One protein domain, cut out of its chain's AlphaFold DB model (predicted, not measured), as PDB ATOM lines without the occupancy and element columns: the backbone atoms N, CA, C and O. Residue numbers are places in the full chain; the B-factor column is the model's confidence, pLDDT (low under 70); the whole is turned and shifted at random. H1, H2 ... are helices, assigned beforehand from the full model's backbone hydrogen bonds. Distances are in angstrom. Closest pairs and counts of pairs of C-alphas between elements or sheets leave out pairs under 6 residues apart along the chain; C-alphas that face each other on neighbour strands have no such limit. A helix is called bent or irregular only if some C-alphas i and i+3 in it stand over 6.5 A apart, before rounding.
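AT A GLANCE: This is residues 261 to 443 of the 444 residues of an uncharacterized protein of Lewinellaceae bacterium SD302 (UniProt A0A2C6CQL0). One long helix, H7, runs through the middle of a compact body, and H1, H3, H4, H6 and H8 pack round it. H2 packs on H1 and H5 on H8, while H6, H7 and H8 fold back in turn as two helical hairpins. The printed part has 183 residues, with eight named helices, H1 to H8 in chain order, and no named strand: the class is all helix. It is compact, with a radius of gyration of the C-alphas of 15.6 A, and its rounded outline spans 39 by 37 by 31 A.

HOW THE PARTS SIT: H1, residues 261 to 271, touches H2, residues 285 to 297, at a steep tilt of 57 degrees; their closest C-alphas, of Gln 266 and Thr 287, are 6.5 A apart. The hub is H7, residues 389 to 415, which touches five helices. With residues 396 to 407 alone it touches H1, opposite ways at a shallow tilt of 32 degrees, the closest C-alphas being those of Ser 261 and Tyr 403, 5.2 A. H3, residues 299 to 310, touches H7 with residues 300 to 301 alone; the closest C-alphas, of Leu 301 and Ala 397, are 5.5 A apart. H4, residues 323 to 336, touches H3 with residues 326 to 331 alone, about perpendicular at 83 degrees, the C-alphas of Tyr 304 and Ala 330 being closest at 5.6 A. H4, H7 and H8, residues 420 to 442, form an up and down bundle, each helix running against the one before it. H5, residues 342 to 356, touches H8, opposite ways at a shallow tilt of 12 degrees, closest at the C-alphas of Ser 348 and Asn 433, 4.7 A. H6, residues 364 to 387, touches H7 with residues 381 to 386 alone, as a hairpin; the closest C-alphas, of Ala 385 and Ala 392, are 4.4 A apart. Every O i to N i+4 pair is within hydrogen-bond range in H1, H2, H4, H6 and H7, against 4 of 8 in H3, 10 of 11 in H5 and 15 of 19 in H8.

IN THESE COORDINATES: H1 begins at C-alpha 261, (-14.521, -24.885, -38.794). H6 is 35.2 A long, and H7, 39.2 A long, ends at C-alpha 415, (-29.086, -17.028, -42.417). H8, 27.9 A long, has a kink of 84 degrees near residue 436 and is irregular, with C-alphas 438 and 441 7.8 A apart; H3 is irregular only just, with C-alphas 306 and 309 6.8 A apart.

THE WHOLE: The C-alphas farthest apart, of Thr 276 and Gln 343, are 42.9 A apart. The printed part has no cut; the links H1 to H2 and H3 to H4 are long. Mean pLDDT of the printed part is 86.3, with residues 277, 280, 362 and 364 to 368 under 70.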
ATOM      1  N   SER A 261     -15.266 -26.112 -38.486       93.06
ATOM      2  CA  SER A 261     -14.521 -24.885 -38.794       93.06
ATOM      3  C   SER A 261     -14.078 -24.129 -37.531       93.06
ATOM      4  O   SER A 261     -12.928 -23.703 -37.430       93.06
ATOM      5  N   ALA A 262     -14.937 -24.043 -36.512       87.00
ATOM      6  CA  ALA A 262     -14.619 -23.416 -35.230       87.00
ATOM      7  C   ALA A 262     -13.663 -24.272 -34.391       87.00
ATOM      8  O   ALA A 262     -12.748 -23.714 -33.791       87.00
ATOM      9  N   THR A 263     -13.807 -25.603 -34.395       84.81
ATOM     10  CA  THR A 263     -12.842 -26.519 -33.759       84.81
ATOM     11  C   THR A 263     -11.453 -26.294 -34.348       84.81
ATOM     12  O   THR A 263     -10.484 -26.068 -33.626       84.81
ATOM     13  N   ARG A 264     -11.347 -26.293 -35.680       94.88
ATOM     14  CA  ARG A 264     -10.076 -26.095 -36.382       94.88
ATOM     15  C   ARG A 264      -9.484 -24.712 -36.113       94.88
ATOM     16  O   ARG A 264      -8.276 -24.608 -35.899       94.88
ATOM     17  N   LEU A 265     -10.320 -23.674 -36.063       96.88
ATOM     18  CA  LEU A 265      -9.897 -22.323 -35.707       96.88
ATOM     19  C   LEU A 265      -9.345 -22.258 -34.277       96.88
ATOM     20  O   LEU A 265      -8.233 -21.776 -34.074       96.88
ATOM     21  N   GLN A 266     -10.087 -22.772 -33.296       94.56
ATOM     22  CA  GLN A 266      -9.671 -22.828 -31.892       94.56
ATOM     23  C   GLN A 266      -8.356 -23.586 -31.718       94.56
ATOM     24  O   GLN A 266      -7.499 -23.139 -30.958       94.56
ATOM     25  N   THR A 267      -8.172 -24.693 -32.442       90.88
ATOM     26  CA  THR A 267      -6.912 -25.441 -32.457       90.88
ATOM     27  C   THR A 267      -5.750 -24.544 -32.873       90.88
ATOM     28  O   THR A 267      -4.770 -24.454 -32.141       90.88
ATOM     29  N   VAL A 268      -5.871 -23.808 -33.984       95.19
ATOM     30  CA  VAL A 268      -4.780 -22.937 -34.458       95.19
ATOM     31  C   VAL A 268      -4.548 -21.770 -33.499       95.19
ATOM     32  O   VAL A 268      -3.408 -21.426 -33.196       95.19
ATOM     33  N   LEU A 269      -5.619 -21.175 -32.968       93.94
ATOM     34  CA  LEU A 269      -5.513 -20.103 -31.976       93.94
ATOM     35  C   LEU A 269      -4.808 -20.579 -30.699       93.94
ATOM     36  O   LEU A 269      -4.049 -19.820 -30.096       93.94
ATOM     37  N   LYS A 270      -5.032 -21.833 -30.298       91.38
ATOM     38  CA  LYS A 270      -4.395 -22.452 -29.135       91.38
ATOM     39  C   LYS A 270      -2.935 -22.795 -29.393       91.38
ATOM     40  O   LYS A 270      -2.092 -22.441 -28.576       91.38
ATOM     41  N   GLU A 271      -2.626 -23.393 -30.544       90.75
ATOM     42  CA  GLU A 271      -1.249 -23.629 -31.011       90.75
ATOM     43  C   GLU A 271      -0.422 -22.331 -30.999       90.75
ATOM     44  O   GLU A 271       0.760 -22.344 -30.660       90.75
ATOM     45  N   LYS A 272      -1.049 -21.193 -31.325       87.25
ATOM     46  CA  LYS A 272      -0.416 -19.866 -31.338       87.25
ATOM     47  C   LYS A 272      -0.469 -19.107 -30.013       87.25
ATOM     48  O   LYS A 272       0.044 -17.994 -29.943       87.25
ATOM     49  N   GLY A 273      -1.062 -19.689 -28.972       88.31
ATOM     50  CA  GLY A 273      -1.114 -19.105 -27.630       88.31
ATOM     51  C   GLY A 273      -2.135 -17.978 -27.441       88.31
ATOM     52  O   GLY A 273      -2.136 -17.346 -26.389       88.31
ATOM     53  N   PHE A 274      -3.021 -17.730 -28.411       89.69
ATOM     54  CA  PHE A 274      -4.101 -16.738 -28.293       89.69
ATOM     55  C   PHE A 274      -5.348 -17.297 -27.605       89.69
ATOM     56  O   PHE A 274      -6.153 -16.541 -27.066       89.69
ATOM     57  N   TYR A 275      -5.526 -18.621 -27.619       87.12
ATOM     58  CA  TYR A 275      -6.689 -19.280 -27.036       87.12
ATOM     59  C   TYR A 275      -6.292 -20.258 -25.934       87.12
ATOM     60  O   TYR A 275      -5.597 -21.243 -26.167       87.12
ATOM     61  N   THR A 276      -6.767 -20.003 -24.718       82.31
ATOM     62  CA  THR A 276      -6.517 -20.851 -23.541       82.31
ATOM     63  C   THR A 276      -7.687 -21.782 -23.217       82.31
ATOM     64  O   THR A 276      -7.543 -22.687 -22.395       82.31
ATOM     65  N   GLY A 277      -8.832 -21.593 -23.884       67.44
ATOM     66  CA  GLY A 277     -10.039 -22.397 -23.700       67.44
ATOM     67  C   GLY A 277      -9.919 -23.831 -24.224       67.44
ATOM     68  O   GLY A 277      -8.898 -24.247 -24.787       67.44
ATOM     69  N   GLN A 278     -10.973 -24.618 -24.013       77.00
ATOM     70  CA  GLN A 278     -11.093 -25.949 -24.608       77.00
ATOM     71  C   GLN A 278     -11.431 -25.832 -26.092       77.00
ATOM     72  O   GLN A 278     -12.200 -24.969 -26.492       77.00
ATOM     73  N   VAL A 279     -10.847 -26.705 -26.910       76.81
ATOM     74  CA  VAL A 279     -11.204 -26.807 -28.327       76.81
ATOM     75  C   VAL A 279     -12.515 -27.592 -28.402       76.81
ATOM     76  O   VAL A 279     -12.509 -28.817 -28.433       76.81
ATOM     77  N   ASP A 280     -13.638 -26.884 -28.332       57.12
ATOM     78  CA  ASP A 280     -14.983 -27.447 -28.167       57.12
ATOM     79  C   ASP A 280     -15.873 -27.290 -29.415       57.12
ATOM     80  O   ASP A 280     -16.959 -27.874 -29.484       57.12
ATOM     81  N   GLY A 281     -15.402 -26.543 -30.416       72.44
ATOM     82  CA  GLY A 281     -16.103 -26.260 -31.664       72.44
ATOM     83  C   GLY A 281     -17.169 -25.170 -31.569       72.44
ATOM     84  O   GLY A 281     -17.904 -24.970 -32.536       72.44
ATOM     85  N   TYR A 282     -17.274 -24.456 -30.444       75.44
ATOM     86  CA  TYR A 282     -18.184 -23.324 -30.276       75.44
ATOM     87  C   TYR A 282     -17.483 -21.989 -30.549       75.44
ATOM     88  O   TYR A 282     -16.485 -21.622 -29.922       75.44
ATOM     89  N   TYR A 283     -18.059 -21.169 -31.429       83.69
ATOM     90  CA  TYR A 283     -17.582 -19.799 -31.648       83.69
ATOM     91  C   TYR A 283     -18.128 -18.841 -30.570       83.69
ATOM     92  O   TYR A 283     -18.871 -17.901 -30.838       83.69
ATOM     93  N   GLY A 284     -17.834 -19.123 -29.300       77.12
ATOM     94  CA  GLY A 284     -18.237 -18.272 -28.179       77.12
ATOM     95  C   GLY A 284     -17.413 -16.983 -28.084       77.12
ATOM     96  O   GLY A 284     -16.447 -16.781 -28.819       77.12
ATOM     97  N   GLY A 285     -17.737 -16.134 -27.104       77.44
ATOM     98  CA  GLY A 285     -17.012 -14.874 -26.878       77.44
ATOM     99  C   GLY A 285     -15.505 -15.058 -26.645       77.44
ATOM    100  O   GLY A 285     -14.720 -14.220 -27.071       77.44
ATOM    101  N   GLY A 286     -15.086 -16.179 -26.041       77.88
ATOM    102  CA  GLY A 286     -13.667 -16.514 -25.876       77.88
ATOM    103  C   GLY A 286     -12.962 -16.829 -27.200       77.88
ATOM    104  O   GLY A 286     -11.854 -16.355 -27.424       77.88
ATOM    105  N   THR A 287     -13.617 -17.581 -28.092       86.25
ATOM    106  CA  THR A 287     -13.100 -17.873 -29.439       86.25
ATOM    107  C   THR A 287     -13.009 -16.594 -30.263       86.25
ATOM    108  O   THR A 287     -11.984 -16.345 -30.887       86.25
ATOM    109  N   GLN A 288     -14.043 -15.747 -30.203       88.94
ATOM    110  CA  GLN A 288     -14.048 -14.452 -30.879       88.94
ATOM    111  C   GLN A 288     -12.917 -13.548 -30.380       88.94
ATOM    112  O   GLN A 288     -12.138 -13.058 -31.186       88.94
ATOM    113  N   ALA A 289     -12.778 -13.377 -29.062       83.56
ATOM    114  CA  ALA A 289     -11.724 -12.543 -28.490       83.56
ATOM    115  C   ALA A 289     -10.321 -13.057 -28.851       83.56
ATOM    116  O   ALA A 289      -9.446 -12.263 -29.191       83.56
ATOM    117  N   ALA A 290     -10.107 -14.375 -28.816       90.88
ATOM    118  CA  ALA A 290      -8.842 -14.976 -29.223       90.88
ATOM    119  C   ALA A 290      -8.563 -14.777 -30.718       90.88
ATOM    120  O   ALA A 290      -7.433 -14.454 -31.083       90.88
ATOM    121  N   TYR A 291      -9.578 -14.922 -31.575       95.88
ATOM    122  CA  TYR A 291      -9.447 -14.625 -32.998       95.88
ATOM    123  C   TYR A 291      -9.104 -13.155 -33.232       95.88
ATOM    124  O   TYR A 291      -8.152 -12.877 -33.950       95.88
ATOM    125  N   ASP A 292      -9.808 -12.220 -32.595       91.06
ATOM    126  CA  ASP A 292      -9.559 -10.787 -32.750       91.06
ATOM    127  C   ASP A 292      -8.130 -10.425 -32.308       91.06
ATOM    128  O   ASP A 292      -7.428  -9.679 -32.997       91.06
ATOM    129  N   GLN A 293      -7.655 -11.008 -31.202       89.38
ATOM    130  CA  GLN A 293      -6.275 -10.848 -30.735       89.38
ATOM    131  C   GLN A 293      -5.254 -11.457 -31.698       89.38
ATOM    132  O   GLN A 293      -4.252 -10.806 -31.995       89.38
ATOM    133  N   ALA A 294      -5.490 -12.664 -32.214       92.62
ATOM    134  CA  ALA A 294      -4.608 -13.300 -33.191       92.62
ATOM    135  C   ALA A 294      -4.572 -12.501 -34.497       92.62
ATOM    136  O   ALA A 294      -3.503 -12.160 -35.004       92.62
ATOM    137  N   PHE A 295      -5.741 -12.111 -34.999       92.75
ATOM    138  CA  PHE A 295      -5.890 -11.308 -36.198       92.75
ATOM    139  C   PHE A 295      -5.203  -9.952 -36.050       92.75
ATOM    140  O   PHE A 295      -4.591  -9.489 -37.005       92.75
ATOM    141  N   ALA A 296      -5.239  -9.330 -34.866       88.25
ATOM    142  CA  ALA A 296      -4.565  -8.065 -34.584       88.25
ATOM    143  C   ALA A 296      -3.050  -8.210 -34.333       88.25
ATOM    144  O   ALA A 296      -2.258  -7.393 -34.817       88.25
ATOM    145  N   GLY A 297      -2.640  -9.225 -33.580       82.06
ATOM    146  CA  GLY A 297      -1.326  -9.301 -32.939       82.06
ATOM    147  C   GLY A 297      -0.371 -10.342 -33.512       82.06
ATOM    148  O   GLY A 297       0.833 -10.234 -33.287       82.06
ATOM    149  N   GLN A 298      -0.851 -11.330 -34.269       83.69
ATOM    150  CA  GLN A 298       0.021 -12.387 -34.767       83.69
ATOM    151  C   GLN A 298       0.971 -11.876 -35.849       83.69
ATOM    152  O   GLN A 298       0.566 -11.244 -36.831       83.69
ATOM    153  N   HIS A 299       2.251 -12.211 -35.675       82.25
ATOM    154  CA  HIS A 299       3.318 -11.862 -36.606       82.25
ATOM    155  C   HIS A 299       3.041 -12.400 -38.019       82.25
ATOM    156  O   HIS A 299       3.100 -11.637 -38.982       82.25
ATOM    157  N   ASP A 300       2.630 -13.670 -38.121       84.06
ATOM    158  CA  ASP A 300       2.330 -14.349 -39.391       84.06
ATOM    159  C   ASP A 300       1.243 -13.617 -40.207       84.06
ATOM    160  O   ASP A 300       1.336 -13.533 -41.426       84.06
ATOM    161  N   LEU A 301       0.246 -13.004 -39.551       89.38
ATOM    162  CA  LEU A 301      -0.840 -12.263 -40.214       89.38
ATOM    163  C   LEU A 301      -0.501 -10.792 -40.496       89.38
ATOM    164  O   LEU A 301      -1.222 -10.120 -41.236       89.38
ATOM    165  N   LYS A 302       0.564 -10.244 -39.901       88.81
ATOM    166  CA  LYS A 302       0.919  -8.821 -40.039       88.81
ATOM    167  C   LYS A 302       1.257  -8.455 -41.485       88.81
ATOM    168  O   LYS A 302       0.738  -7.455 -41.979       88.81
ATOM    169  N   LYS A 303       2.072  -9.276 -42.162       89.88
ATOM    170  CA  LYS A 303       2.425  -9.098 -43.584       89.88
ATOM    171  C   LYS A 303       1.161  -9.027 -44.441       89.88
ATOM    172  O   LYS A 303       0.958  -8.058 -45.159       89.88
ATOM    173  N   TYR A 304       0.287 -10.022 -44.318       93.75
ATOM    174  CA  TYR A 304      -0.888 -10.152 -45.177       93.75
ATOM    175  C   TYR A 304      -1.910  -9.040 -44.974       93.75
ATOM    176  O   TYR A 304      -2.416  -8.501 -45.950       93.75
ATOM    177  N   ARG A 305      -2.144  -8.604 -43.731       92.06
ATOM    178  CA  ARG A 305      -3.005  -7.441 -43.461       92.06
ATOM    179  C   ARG A 305      -2.486  -6.156 -44.102       92.06
ATOM    180  O   ARG A 305      -3.289  -5.359 -44.571       92.06
ATOM    181  N   ALA A 306      -1.167  -5.965 -44.153       89.12
ATOM    182  CA  ALA A 306      -0.565  -4.819 -44.832       89.12
ATOM    183  C   ALA A 306      -0.661  -4.909 -46.367       89.12
ATOM    184  O   ALA A 306      -0.631  -3.878 -47.032       89.12
ATOM    185  N   LEU A 307      -0.804  -6.118 -46.925       87.94
ATOM    186  CA  LEU A 307      -0.994  -6.339 -48.363       87.94
ATOM    187  C   LEU A 307      -2.449  -6.167 -48.813       87.94
ATOM    188  O   LEU A 307      -2.673  -5.858 -49.978       87.94
ATOM    189  N   VAL A 308      -3.435  -6.324 -47.918       89.69
ATOM    190  CA  VAL A 308      -4.868  -6.222 -48.264       89.69
ATOM    191  C   VAL A 308      -5.226  -4.944 -49.040       89.69
ATOM    192  O   VAL A 308      -5.908  -5.073 -50.053       89.69
ATOM    193  N   PRO A 309      -4.768  -3.730 -48.664       88.06
ATOM    194  CA  PRO A 309      -5.078  -2.512 -49.422       88.06
ATOM    195  C   PRO A 309      -4.527  -2.492 -50.855       88.06
ATOM    196  O   PRO A 309      -4.958  -1.670 -51.656       88.06
ATOM    197  N   LEU A 310      -3.559  -3.360 -51.165       86.00
ATOM    198  CA  LEU A 310      -2.949  -3.496 -52.488       86.00
ATOM    199  C   LEU A 310      -3.624  -4.586 -53.332       86.00
ATOM    200  O   LEU A 310      -3.284  -4.745 -54.503       86.00
ATOM    201  N   LEU A 311      -4.545  -5.365 -52.755       84.56
ATOM    202  CA  LEU A 311      -5.271  -6.390 -53.490       84.56
ATOM    203  C   LEU A 311      -6.389  -5.772 -54.326       84.56
ATOM    204  O   LEU A 311      -7.275  -5.089 -53.813       84.56
ATOM    205  N   GLU A 312      -6.405  -6.109 -55.611       81.44
ATOM    206  CA  GLU A 312      -7.542  -5.820 -56.477       81.44
ATOM    207  C   GLU A 312      -8.678  -6.809 -56.191       81.44
ATOM    208  O   GLU A 312      -8.632  -7.977 -56.585       81.44
ATOM    209  N   VAL A 313      -9.707  -6.337 -55.484       78.25
ATOM    210  CA  VAL A 313     -10.954  -7.074 -55.254       78.25
ATOM    211  C   VAL A 313     -12.092  -6.344 -55.971       78.25
ATOM    212  O   VAL A 313     -12.347  -5.176 -55.656       78.25
ATOM    213  N   PRO A 314     -12.807  -6.990 -56.913       76.25
ATOM    214  CA  PRO A 314     -13.941  -6.369 -57.588       76.25
ATOM    215  C   PRO A 314     -14.988  -5.871 -56.587       76.25
ATOM    216  O   PRO A 314     -15.376  -6.595 -55.671       76.25
ATOM    217  N   ALA A 315     -15.501  -4.651 -56.782       73.12
ATOM    218  CA  ALA A 315     -16.433  -4.018 -55.841       73.12
ATOM    219  C   ALA A 315     -17.707  -4.846 -55.573       73.12
ATOM    220  O   ALA A 315     -18.280  -4.740 -54.484       73.12
ATOM    221  N   GLY A 316     -18.118  -5.667 -56.548       77.44
ATOM    222  CA  GLY A 316     -19.265  -6.573 -56.469       77.44
ATOM    223  C   GLY A 316     -19.020  -7.881 -55.705       77.44
ATOM    224  O   GLY A 316     -19.986  -8.578 -55.414       77.44
ATOM    225  N   ASP A 317     -17.778  -8.219 -55.339       82.88
ATOM    226  CA  ASP A 317     -17.464  -9.457 -54.616       82.88
ATOM    227  C   ASP A 317     -17.560  -9.254 -53.096       82.88
ATOM    228  O   ASP A 317     -16.576  -8.969 -52.411       82.88
ATOM    229  N   ALA A 318     -18.780  -9.356 -52.559       84.44
ATOM    230  CA  ALA A 318     -19.052  -9.085 -51.147       84.44
ATOM    231  C   ALA A 318     -18.256  -9.993 -50.188       84.44
ATOM    232  O   ALA A 318     -17.748  -9.503 -49.179       84.44
ATOM    233  N   VAL A 319     -18.101 -11.283 -50.518       89.38
ATOM    234  CA  VAL A 319     -17.370 -12.260 -49.687       89.38
ATOM    235  C   VAL A 319     -15.895 -11.906 -49.598       89.38
ATOM    236  O   VAL A 319     -15.321 -11.936 -48.512       89.38
ATOM    237  N   MET A 320     -15.276 -11.537 -50.724       87.88
ATOM    238  CA  MET A 320     -13.847 -11.209 -50.777       87.88
ATOM    239  C   MET A 320     -13.478  -9.928 -50.029       87.88
ATOM    240  O   MET A 320     -12.298  -9.674 -49.792       87.88
ATOM    241  N   ARG A 321     -14.475  -9.137 -49.630       87.12
ATOM    242  CA  ARG A 321     -14.307  -7.896 -48.868       87.12
ATOM    243  C   ARG A 321     -14.444  -8.080 -47.357       87.12
ATOM    244  O   ARG A 321     -14.296  -7.105 -46.621       87.12
ATOM    245  N   TRP A 322     -14.733  -9.288 -46.873       91.31
ATOM    246  CA  TRP A 322     -14.644  -9.573 -45.441       91.31
ATOM    247  C   TRP A 322     -13.180  -9.560 -44.984       91.31
ATOM    248  O   TRP A 322     -12.322 -10.054 -45.719       91.31
ATOM    249  N   PRO A 323     -12.872  -9.069 -43.767       90.62
ATOM    250  CA  PRO A 323     -11.489  -8.952 -43.305       90.62
ATOM    251  C   PRO A 323     -10.693 -10.263 -43.375       90.62
ATOM    252  O   PRO A 323      -9.558 -10.265 -43.845       90.62
ATOM    253  N   SER A 324     -11.289 -11.385 -42.956       93.88
ATOM    254  CA  SER A 324     -10.644 -12.701 -43.029       93.88
ATOM    255  C   SER A 324     -10.469 -13.177 -44.471       93.88
ATOM    256  O   SER A 324      -9.411 -13.697 -44.803       93.88
ATOM    257  N   SER A 325     -11.458 -12.947 -45.339       94.75
ATOM    258  CA  SER A 325     -11.427 -13.336 -46.753       94.75
ATOM    259  C   SER A 325     -10.351 -12.598 -47.543       94.75
ATOM    260  O   SER A 325      -9.634 -13.211 -48.329       94.75
ATOM    261  N   SER A 326     -10.205 -11.286 -47.339       93.19
ATOM    262  CA  SER A 326      -9.179 -10.507 -48.042       93.19
ATOM    263  C   SER A 326      -7.774 -10.913 -47.595       93.19
ATOM    264  O   SER A 326      -6.859 -10.993 -48.412       93.19
ATOM    265  N   VAL A 327      -7.599 -11.216 -46.305       95.44
ATOM    266  CA  VAL A 327      -6.339 -11.770 -45.793       95.44
ATOM    267  C   VAL A 327      -6.101 -13.175 -46.343       95.44
ATOM    268  O   VAL A 327      -4.989 -13.460 -46.769       95.44
ATOM    269  N   LEU A 328      -7.130 -14.024 -46.404       97.06
ATOM    270  CA  LEU A 328      -7.050 -15.360 -46.995       97.06
ATOM    271  C   LEU A 328      -6.552 -15.295 -48.445       97.06
ATOM    272  O   LEU A 328      -5.640 -16.036 -48.798       97.06
ATOM    273  N   LEU A 329      -7.081 -14.362 -49.241       93.56
ATOM    274  CA  LEU A 329      -6.631 -14.113 -50.613       93.56
ATOM    275  C   LEU A 329      -5.177 -13.613 -50.676       93.56
ATOM    276  O   LEU A 329      -4.413 -14.018 -51.547       93.56
ATOM    277  N   ALA A 330      -4.764 -12.732 -49.758       94.00
ATOM    278  CA  ALA A 330      -3.372 -12.277 -49.695       94.00
ATOM    279  C   ALA A 330      -2.414 -13.447 -49.429       94.00
ATOM    280  O   ALA A 330      -1.349 -13.531 -50.039       94.00
ATOM    281  N   VAL A 331      -2.800 -14.340 -48.512       96.12
ATOM    282  CA  VAL A 331      -2.015 -15.523 -48.157       96.12
ATOM    283  C   VAL A 331      -1.978 -16.508 -49.322       96.12
ATOM    284  O   VAL A 331      -0.896 -16.963 -49.674       96.12
ATOM    285  N   SER A 332      -3.118 -16.798 -49.961       95.12
ATOM    286  CA  SER A 332      -3.170 -17.739 -51.087       95.12
ATOM    287  C   SER A 332      -2.308 -17.272 -52.256       95.12
ATOM    288  O   SER A 332      -1.550 -18.073 -52.791       95.12
ATOM    289  N   LYS A 333      -2.323 -15.978 -52.597       88.94
ATOM    290  CA  LYS A 333      -1.466 -15.419 -53.656       88.94
ATOM    291  C   LYS A 333       0.028 -15.504 -53.345       88.94
ATOM    292  O   LYS A 333       0.829 -15.773 -54.239       88.94
ATOM    293  N   ASP A 334       0.417 -15.280 -52.091       90.12
ATOM    294  CA  ASP A 334       1.809 -15.439 -51.647       90.12
ATOM    295  C   ASP A 334       2.228 -16.913 -51.704       90.12
ATOM    296  O   ASP A 334       3.291 -17.237 -52.230       90.12
ATOM    297  N   MET A 335       1.344 -17.814 -51.262       91.12
ATOM    298  CA  MET A 335       1.537 -19.257 -51.384       91.12
ATOM    299  C   MET A 335       1.602 -19.700 -52.845       91.12
ATOM    300  O   MET A 335       2.400 -20.574 -53.144       91.12
ATOM    301  N   ALA A 336       0.847 -19.096 -53.765       88.19
ATOM    302  CA  ALA A 336       0.906 -19.408 -55.193       88.19
ATOM    303  C   ALA A 336       2.282 -19.103 -55.798       88.19
ATOM    304  O   ALA A 336       2.700 -19.762 -56.751       88.19
ATOM    305  N   GLY A 337       3.007 -18.113 -55.261       85.62
ATOM    306  CA  GLY A 337       4.319 -17.709 -55.768       85.62
ATOM    307  C   GLY A 337       4.287 -17.244 -57.230       85.62
ATOM    308  O   GLY A 337       5.252 -17.451 -57.957       85.62
ATOM    309  N   GLY A 338       3.165 -16.670 -57.678       82.12
ATOM    310  CA  GLY A 338       2.957 -16.253 -59.070       82.12
ATOM    311  C   GLY A 338       2.447 -17.351 -60.013       82.12
ATOM    312  O   GLY A 338       2.287 -17.083 -61.200       82.12
ATOM    313  N   LEU A 339       2.155 -18.551 -59.503       83.19
ATOM    314  CA  LEU A 339       1.611 -19.680 -60.270       83.19
ATOM    315  C   LEU A 339       0.072 -19.743 -60.252       83.19
ATOM    316  O   LEU A 339      -0.497 -20.822 -60.379       83.19
ATOM    317  N   THR A 340      -0.610 -18.610 -60.063       85.50
ATOM    318  CA  THR A 340      -2.078 -18.553 -60.105       85.50
ATOM    319  C   THR A 340      -2.587 -18.940 -61.495       85.50
ATOM    320  O   THR A 340      -2.192 -18.325 -62.492       85.50
ATOM    321  N   ASP A 341      -3.524 -19.886 -61.570       82.56
ATOM    322  CA  ASP A 341      -4.251 -20.154 -62.811       82.56
ATOM    323  C   ASP A 341      -5.256 -19.025 -63.076       82.56
ATOM    324  O   ASP A 341      -6.334 -18.940 -62.486       82.56
ATOM    325  N   ASN A 342      -4.899 -18.136 -64.002       81.81
ATOM    326  CA  ASN A 342      -5.723 -16.989 -64.377       81.81
ATOM    327  C   ASN A 342      -7.046 -17.391 -65.053       81.81
ATOM    328  O   ASN A 342      -8.038 -16.665 -64.935       81.81
ATOM    329  N   GLN A 343      -7.084 -18.529 -65.753       77.94
ATOM    330  CA  GLN A 343      -8.305 -19.026 -66.380       77.94
ATOM    331  C   GLN A 343      -9.258 -19.568 -65.315       77.94
ATOM    332  O   GLN A 343     -10.438 -19.195 -65.309       77.94
ATOM    333  N   LEU A 344      -8.754 -20.378 -64.382       76.19
ATOM    334  CA  LEU A 344      -9.535 -20.841 -63.237       76.19
ATOM    335  C   LEU A 344      -9.977 -19.666 -62.356       76.19
ATOM    336  O   LEU A 344     -11.143 -19.601 -61.980       76.19
ATOM    337  N   ALA A 345      -9.117 -18.673 -62.108       78.75
ATOM    338  CA  ALA A 345      -9.458 -17.484 -61.324       78.75
ATOM    339  C   ALA A 345     -10.650 -16.706 -61.916       78.75
ATOM    340  O   ALA A 345     -11.553 -16.290 -61.179       78.75
ATOM    341  N   ALA A 346     -10.688 -16.545 -63.244       75.56
ATOM    342  CA  ALA A 346     -11.800 -15.899 -63.940       75.56
ATOM    343  C   ALA A 346     -13.108 -16.700 -63.810       75.56
ATOM    344  O   ALA A 346     -14.165 -16.124 -63.538       75.56
ATOM    345  N   GLN A 347     -13.045 -18.029 -63.950       75.88
ATOM    346  CA  GLN A 347     -14.205 -18.913 -63.772       75.88
ATOM    347  C   GLN A 347     -14.713 -18.895 -62.324       75.88
ATOM    348  O   GLN A 347     -15.916 -18.772 -62.074       75.88
ATOM    349  N   SER A 348     -13.790 -18.947 -61.365       81.25
ATOM    350  CA  SER A 348     -14.087 -18.932 -59.941       81.25
ATOM    351  C   SER A 348     -14.794 -17.650 -59.506       81.25
ATOM    352  O   SER A 348     -15.688 -17.719 -58.669       81.25
ATOM    353  N   TYR A 349     -14.483 -16.490 -60.097       78.44
ATOM    354  CA  TYR A 349     -15.212 -15.249 -59.803       78.44
ATOM    355  C   TYR A 349     -16.717 -15.374 -60.082       78.44
ATOM    356  O   TYR A 349     -17.532 -15.069 -59.209       78.44
ATOM    357  N   ALA A 350     -17.101 -15.868 -61.264       75.88
ATOM    358  CA  ALA A 350     -18.509 -16.046 -61.621       75.88
ATOM    359  C   ALA A 350     -19.200 -17.086 -60.722       75.88
ATOM    360  O   ALA A 350     -20.311 -16.851 -60.235       75.88
ATOM    361  N   ALA A 351     -18.517 -18.200 -60.442       79.31
ATOM    362  CA  ALA A 351     -19.019 -19.247 -59.557       79.31
ATOM    363  C   ALA A 351     -19.237 -18.741 -58.121       79.31
ATOM    364  O   ALA A 351     -20.272 -19.039 -57.524       79.31
ATOM    365  N   ARG A 352     -18.335 -17.909 -57.574       85.62
ATOM    366  CA  ARG A 352     -18.514 -17.296 -56.245       85.62
ATOM    367  C   ARG A 352     -19.770 -16.443 -56.157       85.62
ATOM    368  O   ARG A 352     -20.461 -16.517 -55.150       85.62
ATOM    369  N   GLN A 353     -20.106 -15.667 -57.190       82.44
ATOM    370  CA  GLN A 353     -21.328 -14.848 -57.166       82.44
ATOM    371  C   GLN A 353     -22.598 -15.716 -57.139       82.44
ATOM    372  O   GLN A 353     -23.558 -15.415 -56.419       82.44
ATOM    373  N   GLN A 354     -22.592 -16.831 -57.874       82.69
ATOM    374  CA  GLN A 354     -23.688 -17.805 -57.859       82.69
ATOM    375  C   GLN A 354     -23.792 -18.516 -56.505       82.69
ATOM    376  O   GLN A 354     -24.873 -18.577 -55.924       82.69
ATOM    377  N   LEU A 355     -22.666 -18.985 -55.960       87.00
ATOM    378  CA  LEU A 355     -22.606 -19.622 -54.645       87.00
ATOM    379  C   LEU A 355     -23.029 -18.657 -53.542       87.00
ATOM    380  O   LEU A 355     -23.835 -19.014 -52.687       87.00
ATOM    381  N   TYR A 356     -22.560 -17.409 -53.568       87.25
ATOM    382  CA  TYR A 356     -22.916 -16.414 -52.563       87.25
ATOM    383  C   TYR A 356     -24.414 -16.128 -52.554       87.25
ATOM    384  O   TYR A 356     -24.973 -15.876 -51.489       87.25
ATOM    385  N   SER A 357     -25.083 -16.205 -53.708       87.75
ATOM    386  CA  SER A 357     -26.525 -15.991 -53.878       87.75
ATOM    387  C   SER A 357     -27.365 -17.278 -53.873       87.75
ATOM    388  O   SER A 357     -28.581 -17.191 -54.063       87.75
ATOM    389  N   ALA A 358     -26.760 -18.437 -53.583       85.44
ATOM    390  CA  ALA A 358     -27.413 -19.742 -53.634       85.44
ATOM    391  C   ALA A 358     -28.718 -19.791 -52.824       85.44
ATOM    392  O   ALA A 358     -28.826 -19.227 -51.731       85.44
ATOM    393  N   ARG A 359     -29.709 -20.488 -53.391       89.12
ATOM    394  CA  ARG A 359     -31.035 -20.747 -52.794       89.12
ATOM    395  C   ARG A 359     -31.368 -22.236 -52.698       89.12
ATOM    396  O   ARG A 359     -32.459 -22.586 -52.269       89.12
ATOM    397  N   GLN A 360     -30.457 -23.087 -53.154       83.06
ATOM    398  CA  GLN A 360     -30.566 -24.540 -53.137       83.06
ATOM    399  C   GLN A 360     -29.240 -25.121 -52.632       83.06
ATOM    400  O   GLN A 360     -28.202 -24.473 -52.822       83.06
ATOM    401  N   PRO A 361     -29.265 -26.291 -51.971       77.69
ATOM    402  CA  PRO A 361     -28.044 -26.978 -51.580       77.69
ATOM    403  C   PRO A 361     -27.232 -27.363 -52.821       77.69
ATOM    404  O   PRO A 361     -27.753 -27.412 -53.940       77.69
ATOM    405  N   LEU A 362     -25.947 -27.656 -52.622       66.25
ATOM    406  CA  LEU A 362     -25.126 -28.233 -53.680       66.25
ATOM    407  C   LEU A 362     -25.689 -29.587 -54.124       66.25
ATOM    408  O   LEU A 362     -26.295 -30.324 -53.346       66.25
ATOM    409  N   SER A 363     -25.464 -29.936 -55.393       74.25
ATOM    410  CA  SER A 363     -25.687 -31.311 -55.838       74.25
ATOM    411  C   SER A 363     -24.702 -32.246 -55.134       74.25
ATOM    412  O   SER A 363     -23.574 -31.850 -54.843       74.25
ATOM    413  N   ALA A 364     -25.068 -33.519 -54.959       64.88
ATOM    414  CA  ALA A 364     -24.178 -34.517 -54.355       64.88
ATOM    415  C   ALA A 364     -22.800 -34.585 -55.049       64.88
ATOM    416  O   ALA A 364     -21.767 -34.701 -54.395       64.88
ATOM    417  N   SER A 365     -22.768 -34.435 -56.378       55.91
ATOM    418  CA  SER A 365     -21.525 -34.394 -57.157       55.91
ATOM    419  C   SER A 365     -20.707 -33.115 -56.953       55.91
ATOM    420  O   SER A 365     -19.489 -33.138 -57.109       55.91
ATOM    421  N   ALA A 366     -21.340 -31.983 -56.645       61.66
ATOM    422  CA  ALA A 366     -20.641 -30.748 -56.300       61.66
ATOM    423  C   ALA A 366     -20.109 -30.795 -54.861       61.66
ATOM    424  O   ALA A 366     -18.947 -30.457 -54.657       61.66
ATOM    425  N   THR A 367     -20.899 -31.305 -53.911       65.75
ATOM    426  CA  THR A 367     -20.465 -31.579 -52.531       65.75
ATOM    427  C   THR A 367     -19.242 -32.496 -52.509       65.75
ATOM    428  O   THR A 367     -18.213 -32.135 -51.946       65.75
ATOM    429  N   ALA A 368     -19.306 -33.650 -53.185       62.75
ATOM    430  CA  ALA A 368     -18.198 -34.607 -53.210       62.75
ATOM    431  C   ALA A 368     -16.905 -33.995 -53.774       62.75
ATOM    432  O   ALA A 368     -15.826 -34.217 -53.230       62.75
ATOM    433  N   ARG A 369     -17.009 -33.173 -54.830       71.00
ATOM    434  CA  ARG A 369     -15.854 -32.468 -55.410       71.00
ATOM    435  C   ARG A 369     -15.259 -31.434 -54.459       71.00
ATOM    436  O   ARG A 369     -14.040 -31.374 -54.348       71.00
ATOM    437  N   ALA A 370     -16.089 -30.641 -53.782       74.31
ATOM    438  CA  ALA A 370     -15.617 -29.636 -52.830       74.31
ATOM    439  C   ALA A 370     -14.925 -30.286 -51.619       74.31
ATOM    440  O   ALA A 370     -13.860 -29.830 -51.202       74.31
ATOM    441  N   ASN A 371     -15.485 -31.387 -51.107       75.69
ATOM    442  CA  ASN A 371     -14.903 -32.145 -49.998       75.69
ATOM    443  C   ASN A 371     -13.572 -32.794 -50.392       75.69
ATOM    444  O   ASN A 371     -12.567 -32.551 -49.731       75.69
ATOM    445  N   SER A 372     -13.531 -33.519 -51.514       74.19
ATOM    446  CA  SER A 372     -12.302 -34.161 -52.000       74.19
ATOM    447  C   SER A 372     -11.192 -33.147 -52.304       74.19
ATOM    448  O   SER A 372     -10.030 -33.376 -51.960       74.19
ATOM    449  N   TRP A 373     -11.541 -31.994 -52.889       89.50
ATOM    450  CA  TRP A 373     -10.602 -30.889 -53.085       89.50
ATOM    451  C   TRP A 373     -10.040 -30.380 -51.753       89.50
ATOM    452  O   TRP A 373      -8.829 -30.227 -51.623       89.50
ATOM    453  N   SER A 374     -10.905 -30.149 -50.760       87.94
ATOM    454  CA  SER A 374     -10.505 -29.651 -49.439       87.94
ATOM    455  C   SER A 374      -9.587 -30.641 -48.719       87.94
ATOM    456  O   SER A 374      -8.536 -30.251 -48.218       87.94
ATOM    457  N   GLU A 375      -9.944 -31.928 -48.705       84.88
ATOM    458  CA  GLU A 375      -9.142 -32.995 -48.094       84.88
ATOM    459  C   GLU A 375      -7.747 -33.084 -48.719       84.88
ATOM    460  O   GLU A 375      -6.746 -33.078 -48.001       84.88
ATOM    461  N   THR A 376      -7.684 -33.095 -50.054       83.25
ATOM    462  CA  THR A 376      -6.420 -33.146 -50.804       83.25
ATOM    463  C   THR A 376      -5.566 -31.916 -50.515       83.25
ATOM    464  O   THR A 376      -4.387 -32.038 -50.183       83.25
ATOM    465  N   LEU A 377      -6.174 -30.727 -50.576       91.88
ATOM    466  CA  LEU A 377      -5.488 -29.472 -50.299       91.88
ATOM    467  C   LEU A 377      -4.889 -29.473 -48.890       91.88
ATOM    468  O   LEU A 377      -3.716 -29.153 -48.729       91.88
ATOM    469  N   TRP A 378      -5.667 -29.835 -47.866       93.69
ATOM    470  CA  TRP A 378      -5.188 -29.814 -46.483       93.69
ATOM    471  C   TRP A 378      -4.075 -30.825 -46.223       93.69
ATOM    472  O   TRP A 378      -3.130 -30.496 -45.505       93.69
ATOM    473  N   ALA A 379      -4.153 -32.019 -46.815       88.75
ATOM    474  CA  ALA A 379      -3.087 -33.009 -46.715       88.75
ATOM    475  C   ALA A 379      -1.775 -32.474 -47.313       88.75
ATOM    476  O   ALA A 379      -0.733 -32.482 -46.652       88.75
ATOM    477  N   ASN A 380      -1.836 -31.927 -48.528       87.12
ATOM    478  CA  ASN A 380      -0.654 -31.452 -49.243       87.12
ATOM    479  C   ASN A 380      -0.082 -30.160 -48.648       87.12
ATOM    480  O   ASN A 380       1.134 -30.034 -48.523       87.12
ATOM    481  N   LEU A 381      -0.932 -29.234 -48.194       91.75
ATOM    482  CA  LEU A 381      -0.490 -28.054 -47.447       91.75
ATOM    483  C   LEU A 381       0.174 -28.428 -46.122       91.75
ATOM    484  O   LEU A 381       1.152 -27.790 -45.738       91.75
ATOM    485  N   GLY A 382      -0.332 -29.456 -45.435       87.12
ATOM    486  CA  GLY A 382       0.275 -29.977 -44.215       87.12
ATOM    487  C   GLY A 382       1.687 -30.511 -44.454       87.12
ATOM    488  O   GLY A 382       2.605 -30.147 -43.721       87.12
ATOM    489  N   ASN A 383       1.869 -31.304 -45.514       85.25
ATOM    490  CA  ASN A 383       3.180 -31.822 -45.915       85.25
ATOM    491  C   ASN A 383       4.139 -30.685 -46.294       85.25
ATOM    492  O   ASN A 383       5.221 -30.582 -45.726       85.25
ATOM    493  N   TRP A 384       3.702 -29.775 -47.166       87.88
ATOM    494  CA  TRP A 384       4.489 -28.620 -47.605       87.88
ATOM    495  C   TRP A 384       4.912 -27.708 -46.443       87.88
ATOM    496  O   TRP A 384       6.038 -27.213 -46.398       87.88
ATOM    497  N   ALA A 385       4.029 -27.511 -45.461       85.19
ATOM    498  CA  ALA A 385       4.321 -26.731 -44.263       85.19
ATOM    499  C   ALA A 385       5.356 -27.392 -43.340       85.19
ATOM    500  O   ALA A 385       6.006 -26.688 -42.571       85.19
ATOM    501  N   ALA A 386       5.495 -28.718 -43.385       81.12
ATOM    502  CA  ALA A 386       6.475 -29.449 -42.586       81.12
ATOM    503  C   ALA A 386       7.894 -29.390 -43.179       81.12
ATOM    504  O   ALA A 386       8.858 -29.649 -42.461       81.12
ATOM    505  N   GLU A 387       8.028 -29.045 -44.463       76.25
ATOM    506  CA  GLU A 387       9.314 -29.009 -45.171       76.25
ATOM    507  C   GLU A 387      10.199 -27.827 -44.756       76.25
ATOM    508  O   GLU A 387      11.419 -27.974 -44.696       76.25
ATOM    509  N   ASP A 388       9.605 -26.663 -44.471       75.94
ATOM    510  CA  ASP A 388      10.351 -25.434 -44.186       75.94
ATOM    511  C   ASP A 388       9.609 -24.497 -43.207       75.94
ATOM    512  O   ASP A 388       8.392 -24.305 -43.323       75.94
ATOM    513  N   PRO A 389      10.313 -23.845 -42.256       80.25
ATOM    514  CA  PRO A 389       9.693 -22.904 -41.328       80.25
ATOM    515  C   PRO A 389       8.938 -21.747 -41.995       80.25
ATOM    516  O   PRO A 389       7.909 -21.322 -41.467       80.25
ATOM    517  N   VAL A 390       9.387 -21.230 -43.145       80.00
ATOM    518  CA  VAL A 390       8.666 -20.157 -43.850       80.00
ATOM    519  C   VAL A 390       7.319 -20.672 -44.349       80.00
ATOM    520  O   VAL A 390       6.304 -19.995 -44.160       80.00
ATOM    521  N   HIS A 391       7.272 -21.889 -44.898       86.19
ATOM    522  CA  HIS A 391       6.016 -22.537 -45.287       86.19
ATOM    523  C   HIS A 391       5.089 -22.731 -44.081       86.19
ATOM    524  O   HIS A 391       3.894 -22.441 -44.173       86.19
ATOM    525  N   ALA A 392       5.628 -23.128 -42.924       81.19
ATOM    526  CA  ALA A 392       4.856 -23.253 -41.688       81.19
ATOM    527  C   ALA A 392       4.210 -21.922 -41.253       81.19
ATOM    528  O   ALA A 392       3.052 -21.901 -40.816       81.19
ATOM    529  N   HIS A 393       4.917 -20.796 -41.407       85.81
ATOM    530  CA  HIS A 393       4.365 -19.465 -41.136       85.81
ATOM    531  C   HIS A 393       3.226 -19.104 -42.104       85.81
ATOM    532  O   HIS A 393       2.164 -18.665 -41.652       85.81
ATOM    533  N   MET A 394       3.405 -19.338 -43.411       89.69
ATOM    534  CA  MET A 394       2.364 -19.093 -44.424       89.69
ATOM    535  C   MET A 394       1.129 -19.967 -44.184       89.69
ATOM    536  O   MET A 394       0.007 -19.466 -44.120       89.69
ATOM    537  N   HIS A 395       1.336 -21.267 -43.962       92.56
ATOM    538  CA  HIS A 395       0.273 -22.223 -43.669       92.56
ATOM    539  C   HIS A 395      -0.496 -21.849 -42.400       92.56
ATOM    540  O   HIS A 395      -1.721 -21.947 -42.353       92.56
ATOM    541  N   SER A 396       0.187 -21.349 -41.369       92.44
ATOM    542  CA  SER A 396      -0.510 -20.891 -40.177       92.44
ATOM    543  C   SER A 396      -1.378 -19.657 -40.420       92.44
ATOM    544  O   SER A 396      -2.486 -19.602 -39.878       92.44
ATOM    545  N   ALA A 397      -0.888 -18.670 -41.174       94.75
ATOM    546  CA  ALA A 397      -1.688 -17.510 -41.554       94.75
ATOM    547  C   ALA A 397      -2.908 -17.946 -42.381       94.75
ATOM    548  O   ALA A 397      -4.024 -17.479 -42.139       94.75
ATOM    549  N   PHE A 398      -2.701 -18.908 -43.285       97.88
ATOM    550  CA  PHE A 398      -3.744 -19.497 -44.112       97.88
ATOM    551  C   PHE A 398      -4.831 -20.162 -43.263       97.88
ATOM    552  O   PHE A 398      -5.996 -19.812 -43.413       97.88
ATOM    553  N   ARG A 399      -4.474 -21.049 -42.318       97.56
ATOM    554  CA  ARG A 399      -5.444 -21.744 -41.446       97.56
ATOM    555  C   ARG A 399      -6.354 -20.771 -40.699       97.56
ATOM    556  O   ARG A 399      -7.566 -20.969 -40.674       97.56
ATOM    557  N   LEU A 400      -5.799 -19.712 -40.112       96.38
ATOM    558  CA  LEU A 400      -6.590 -18.733 -39.359       96.38
ATOM    559  C   LEU A 400      -7.572 -17.979 -40.247       96.38
ATOM    560  O   LEU A 400      -8.755 -17.889 -39.920       96.38
ATOM    561  N   ALA A 401      -7.089 -17.460 -41.377       97.44
ATOM    562  CA  ALA A 401      -7.929 -16.722 -42.307       97.44
ATOM    563  C   ALA A 401      -8.992 -17.635 -42.947       97.44
ATOM    564  O   ALA A 401     -10.152 -17.237 -43.072       97.44
ATOM    565  N   TYR A 402      -8.622 -18.871 -43.292       98.50
ATOM    566  CA  TYR A 402      -9.505 -19.870 -43.888       98.50
ATOM    567  C   TYR A 402     -10.633 -20.259 -42.939       98.50
ATOM    568  O   TYR A 402     -11.801 -20.098 -43.285       98.50
ATOM    569  N   TYR A 403     -10.313 -20.733 -41.730       98.44
ATOM    570  CA  TYR A 403     -11.343 -21.237 -40.825       98.44
ATOM    571  C   TYR A 403     -12.254 -20.125 -40.316       98.44
ATOM    572  O   TYR A 403     -13.458 -20.348 -40.218       98.44
ATOM    573  N   GLN A 404     -11.743 -18.905 -40.098       98.06
ATOM    574  CA  GLN A 404     -12.621 -17.769 -39.811       98.06
ATOM    575  C   GLN A 404     -13.606 -17.512 -40.955       98.06
ATOM    576  O   GLN A 404     -14.798 -17.301 -40.733       98.06
ATOM    577  N   THR A 405     -13.105 -17.522 -42.189       98.19
ATOM    578  CA  THR A 405     -13.928 -17.283 -43.376       98.19
ATOM    579  C   THR A 405     -14.970 -18.385 -43.545       98.19
ATOM    580  O   THR A 405     -16.120 -18.092 -43.862       98.19
ATOM    581  N   GLN A 406     -14.608 -19.638 -43.263       98.44
ATOM    582  CA  GLN A 406     -15.537 -20.760 -43.276       98.44
ATOM    583  C   GLN A 406     -16.666 -20.585 -42.252       98.44
ATOM    584  O   GLN A 406     -17.827 -20.743 -42.616       98.44
ATOM    585  N   VAL A 407     -16.356 -20.195 -41.007       97.94
ATOM    586  CA  VAL A 407     -17.374 -19.924 -39.973       97.94
ATOM    587  C   VAL A 407     -18.366 -18.853 -40.443       97.94
ATOM    588  O   VAL A 407     -19.576 -19.032 -40.299       97.94
ATOM    589  N   LEU A 408     -17.868 -17.763 -41.039       97.56
ATOM    590  CA  LEU A 408     -18.703 -16.685 -41.578       97.56
ATOM    591  C   LEU A 408     -19.580 -17.163 -42.743       97.56
ATOM    592  O   LEU A 408     -20.767 -16.849 -42.783       97.56
ATOM    593  N   LEU A 409     -19.022 -17.938 -43.676       97.44
ATOM    594  CA  LEU A 409     -19.772 -18.498 -44.803       97.44
ATOM    595  C   LEU A 409     -20.869 -19.460 -44.335       97.44
ATOM    596  O   LEU A 409     -21.995 -19.384 -44.818       97.44
ATOM    597  N   GLU A 410     -20.571 -20.331 -43.375       96.38
ATOM    598  CA  GLU A 410     -21.559 -21.242 -42.797       96.38
ATOM    599  C   GLU A 410     -22.727 -20.463 -42.170       96.38
ATOM    600  O   GLU A 410     -23.885 -20.795 -42.422       96.38
ATOM    601  N   ASP A 411     -22.466 -19.382 -41.422       95.00
ATOM    602  CA  ASP A 411     -23.540 -18.531 -40.890       95.00
ATOM    603  C   ASP A 411     -24.292 -17.755 -41.972       95.00
ATOM    604  O   ASP A 411     -25.515 -17.666 -41.891       95.00
ATOM    605  N   HIS A 412     -23.611 -17.273 -43.016       95.69
ATOM    606  CA  HIS A 412     -24.262 -16.655 -44.178       95.69
ATOM    607  C   HIS A 412     -25.281 -17.594 -44.827       95.69
ATOM    608  O   HIS A 412     -26.391 -17.184 -45.165       95.69
ATOM    609  N   TYR A 413     -24.928 -18.868 -44.998       94.06
ATOM    610  CA  TYR A 413     -25.843 -19.856 -45.565       94.06
ATOM    611  C   TYR A 413     -26.942 -20.260 -44.579       94.06
ATOM    612  O   TYR A 413     -28.108 -20.359 -44.964       94.06
ATOM    613  N   MET A 414     -26.634 -20.402 -43.293       91.44
ATOM    614  CA  MET A 414     -27.672 -20.642 -42.289       91.44
ATOM    615  C   MET A 414     -28.658 -19.466 -42.167       91.44
ATOM    616  O   MET A 414     -29.851 -19.690 -41.970       91.44
ATOM    617  N   ASP A 415     -28.216 -18.217 -42.356       92.88
ATOM    618  CA  ASP A 415     -29.086 -17.028 -42.417       92.88
ATOM    619  C   ASP A 415     -30.055 -17.078 -43.607       92.88
ATOM    620  O   ASP A 415     -31.139 -16.496 -43.564       92.88
ATOM    621  N   LYS A 416     -29.703 -17.830 -44.654       90.19
ATOM    622  CA  LYS A 416     -30.554 -18.094 -45.821       90.19
ATOM    623  C   LYS A 416     -31.482 -19.295 -45.653       90.19
ATOM    624  O   LYS A 416     -32.213 -19.621 -46.585       90.19
ATOM    625  N   GLY A 417     -31.468 -19.937 -44.487       90.94
ATOM    626  CA  GLY A 417     -32.329 -21.073 -44.168       90.94
ATOM    627  C   GLY A 417     -31.755 -22.438 -44.547       90.94
ATOM    628  O   GLY A 417     -32.475 -23.430 -44.455       90.94
ATOM    629  N   PHE A 418     -30.483 -22.521 -44.951       85.94
ATOM    630  CA  PHE A 418     -29.822 -23.816 -45.114       85.94
ATOM    631  C   PHE A 418     -29.592 -24.480 -43.753       85.94
ATOM    632  O   PHE A 418     -29.313 -23.811 -42.755       85.94
ATOM    633  N   ASN A 419     -29.693 -25.809 -43.716       91.88
ATOM    634  CA  ASN A 419     -29.231 -26.574 -42.563       91.88
ATOM    635  C   ASN A 419     -27.692 -26.569 -42.497       91.88
ATOM    636  O   ASN A 419     -27.017 -26.113 -43.420       91.88
ATOM    637  N   ALA A 420     -27.147 -27.073 -41.393       83.88
ATOM    638  CA  ALA A 420     -25.717 -27.039 -41.121       83.88
ATOM    639  C   ALA A 420     -24.860 -27.730 -42.192       83.88
ATOM    640  O   ALA A 420     -23.854 -27.168 -42.614       83.88
ATOM    641  N   ASP A 421     -25.277 -28.911 -42.651       79.69
ATOM    642  CA  ASP A 421     -24.511 -29.697 -43.622       79.69
ATOM    643  C   ASP A 421     -24.486 -28.998 -44.984       79.69
ATOM    644  O   ASP A 421     -23.422 -28.768 -45.553       79.69
ATOM    645  N   ALA A 422     -25.648 -28.537 -45.457       78.94
ATOM    646  CA  ALA A 422     -25.739 -27.770 -46.694       78.94
ATOM    647  C   ALA A 422     -24.957 -26.447 -46.612       78.94
ATOM    648  O   ALA A 422     -24.353 -26.025 -47.597       78.94
ATOM    649  N   ALA A 423     -24.953 -25.792 -45.446       91.19
ATOM    650  CA  ALA A 423     -24.186 -24.574 -45.215       91.19
ATOM    651  C   ALA A 423     -22.671 -24.827 -45.237       91.19
ATOM    652  O   ALA A 423     -21.947 -24.045 -45.854       91.19
ATOM    653  N   LYS A 424     -22.196 -25.922 -44.624       94.44
ATOM    654  CA  LYS A 424     -20.793 -26.361 -44.681       94.44
ATOM    655  C   LYS A 424     -20.375 -26.670 -46.117       94.44
ATOM    656  O   LYS A 424     -19.353 -26.160 -46.571       94.44
ATOM    657  N   ASP A 425     -21.175 -27.440 -46.846       83.56
ATOM    658  CA  ASP A 425     -20.895 -27.805 -48.236       83.56
ATOM    659  C   ASP A 425     -20.791 -26.566 -49.141       83.56
ATOM    660  O   ASP A 425     -19.829 -26.405 -49.898       83.56
ATOM    661  N   LEU A 426     -21.751 -25.640 -49.027       89.81
ATOM    662  CA  LEU A 426     -21.739 -24.367 -49.754       89.81
ATOM    663  C   LEU A 426     -20.551 -23.481 -49.347       89.81
ATOM    664  O   LEU A 426     -19.956 -22.822 -50.207       89.81
ATOM    665  N   ALA A 427     -20.173 -23.472 -48.066       97.50
ATOM    666  CA  ALA A 427     -18.999 -22.757 -47.580       97.50
ATOM    667  C   ALA A 427     -17.705 -23.325 -48.177       97.50
ATOM    668  O   ALA A 427     -16.892 -22.554 -48.686       97.50
ATOM    669  N   LEU A 428     -17.537 -24.651 -48.199       93.62
ATOM    670  CA  LEU A 428     -16.372 -25.314 -48.792       93.62
ATOM    671  C   LEU A 428     -16.269 -25.058 -50.296       93.62
ATOM    672  O   LEU A 428     -15.199 -24.690 -50.776       93.62
ATOM    673  N   ALA A 429     -17.375 -25.159 -51.037       86.62
ATOM    674  CA  ALA A 429     -17.375 -24.819 -52.458       86.62
ATOM    675  C   ALA A 429     -17.061 -23.334 -52.695       86.62
ATOM    676  O   ALA A 429     -16.381 -22.985 -53.661       86.62
ATOM    677  N   THR A 430     -17.522 -22.443 -51.816       94.75
ATOM    678  CA  THR A 430     -17.188 -21.017 -51.910       94.75
ATOM    679  C   THR A 430     -15.706 -20.792 -51.660       94.75
ATOM    680  O   THR A 430     -15.069 -20.141 -52.479       94.75
ATOM    681  N   LEU A 431     -15.135 -21.395 -50.615       97.06
ATOM    682  CA  LEU A 431     -13.701 -21.344 -50.310       97.06
ATOM    683  C   LEU A 431     -12.853 -21.917 -51.449       97.06
ATOM    684  O   LEU A 431     -11.872 -21.291 -51.843       97.06
ATOM    685  N   GLN A 432     -13.268 -23.035 -52.048       90.94
ATOM    686  CA  GLN A 432     -12.642 -23.577 -53.257       90.94
ATOM    687  C   GLN A 432     -12.596 -22.539 -54.372       90.94
ATOM    688  O   GLN A 432     -11.556 -22.322 -54.983       90.94
ATOM    689  N   ASN A 433     -13.701 -21.838 -54.601       89.81
ATOM    690  CA  ASN A 433     -13.744 -20.774 -55.590       89.81
ATOM    691  C   ASN A 433     -13.099 -19.471 -55.097       89.81
ATOM    692  O   ASN A 433     -12.991 -18.535 -55.875       89.81
ATOM    693  N   MET A 434     -12.664 -19.354 -53.843       92.75
ATOM    694  CA  MET A 434     -11.910 -18.195 -53.360       92.75
ATOM    695  C   MET A 434     -10.412 -18.351 -53.594       92.75
ATOM    696  O   MET A 434      -9.782 -17.399 -54.039       92.75
ATOM    697  N   VAL A 435      -9.865 -19.534 -53.307       94.62
ATOM    698  CA  VAL A 435      -8.410 -19.761 -53.286       94.62
ATOM    699  C   VAL A 435      -7.936 -20.864 -54.231       94.62
ATOM    700  O   VAL A 435      -6.736 -21.039 -54.398       94.62
ATOM    701  N   GLY A 436      -8.841 -21.612 -54.867       86.94
ATOM    702  CA  GLY A 436      -8.491 -22.778 -55.683       86.94
ATOM    703  C   GLY A 436      -7.542 -22.460 -56.837       86.94
ATOM    704  O   GLY A 436      -6.606 -23.216 -57.056       86.94
ATOM    705  N   ALA A 437      -7.720 -21.316 -57.501       87.00
ATOM    706  CA  ALA A 437      -6.838 -20.871 -58.583       87.00
ATOM    707  C   ALA A 437      -5.403 -20.566 -58.125       87.00
ATOM    708  O   ALA A 437      -4.455 -20.767 -58.875       87.00
ATOM    709  N   ASP A 438      -5.238 -20.088 -56.893       88.62
ATOM    710  CA  ASP A 438      -3.923 -19.805 -56.312       88.62
ATOM    711  C   ASP A 438      -3.244 -21.082 -55.790       88.62
ATOM    712  O   ASP A 438      -2.019 -21.172 -55.727       88.62
ATOM    713  N   LEU A 439      -4.045 -22.072 -55.388       91.88
ATOM    714  CA  LEU A 439      -3.581 -23.274 -54.699       91.88
ATOM    715  C   LEU A 439      -3.619 -24.534 -55.569       91.88
ATOM    716  O   LEU A 439      -3.405 -25.630 -55.056       91.88
ATOM    717  N   GLU A 440      -3.859 -24.397 -56.872       84.12
ATOM    718  CA  GLU A 440      -3.970 -25.526 -57.800       84.12
ATOM    719  C   GLU A 440      -2.728 -26.423 -57.775       84.12
ATOM    720  O   GLU A 440      -2.837 -27.646 -57.770       84.12
ATOM    721  N   ARG A 441      -1.539 -25.822 -57.645       84.06
ATOM    722  CA  ARG A 441      -0.266 -26.552 -57.555       84.06
ATOM    723  C   ARG A 441      -0.174 -27.525 -56.371       84.06
ATOM    724  O   ARG A 441       0.736 -28.337 -56.343       84.06
ATOM    725  N   PHE A 442      -1.058 -27.406 -55.380       85.25
ATOM    726  CA  PHE A 442      -1.118 -28.296 -54.220       85.25
ATOM    727  C   PHE A 442      -2.128 -29.437 -54.403       85.25
ATOM    728  O   PHE A 442      -2.393 -30.164 -53.450       85.25
ATOM    729  N   LEU A 443      -2.728 -29.592 -55.584       78.44
ATOM    730  CA  LEU A 443      -3.711 -30.642 -55.870       78.44
ATOM    731  C   LEU A 443      -3.126 -31.856 -56.604       78.44
ATOM    732  O   LEU A 443      -3.858 -32.825 -56.810       78.44
TER     733      LEU A 443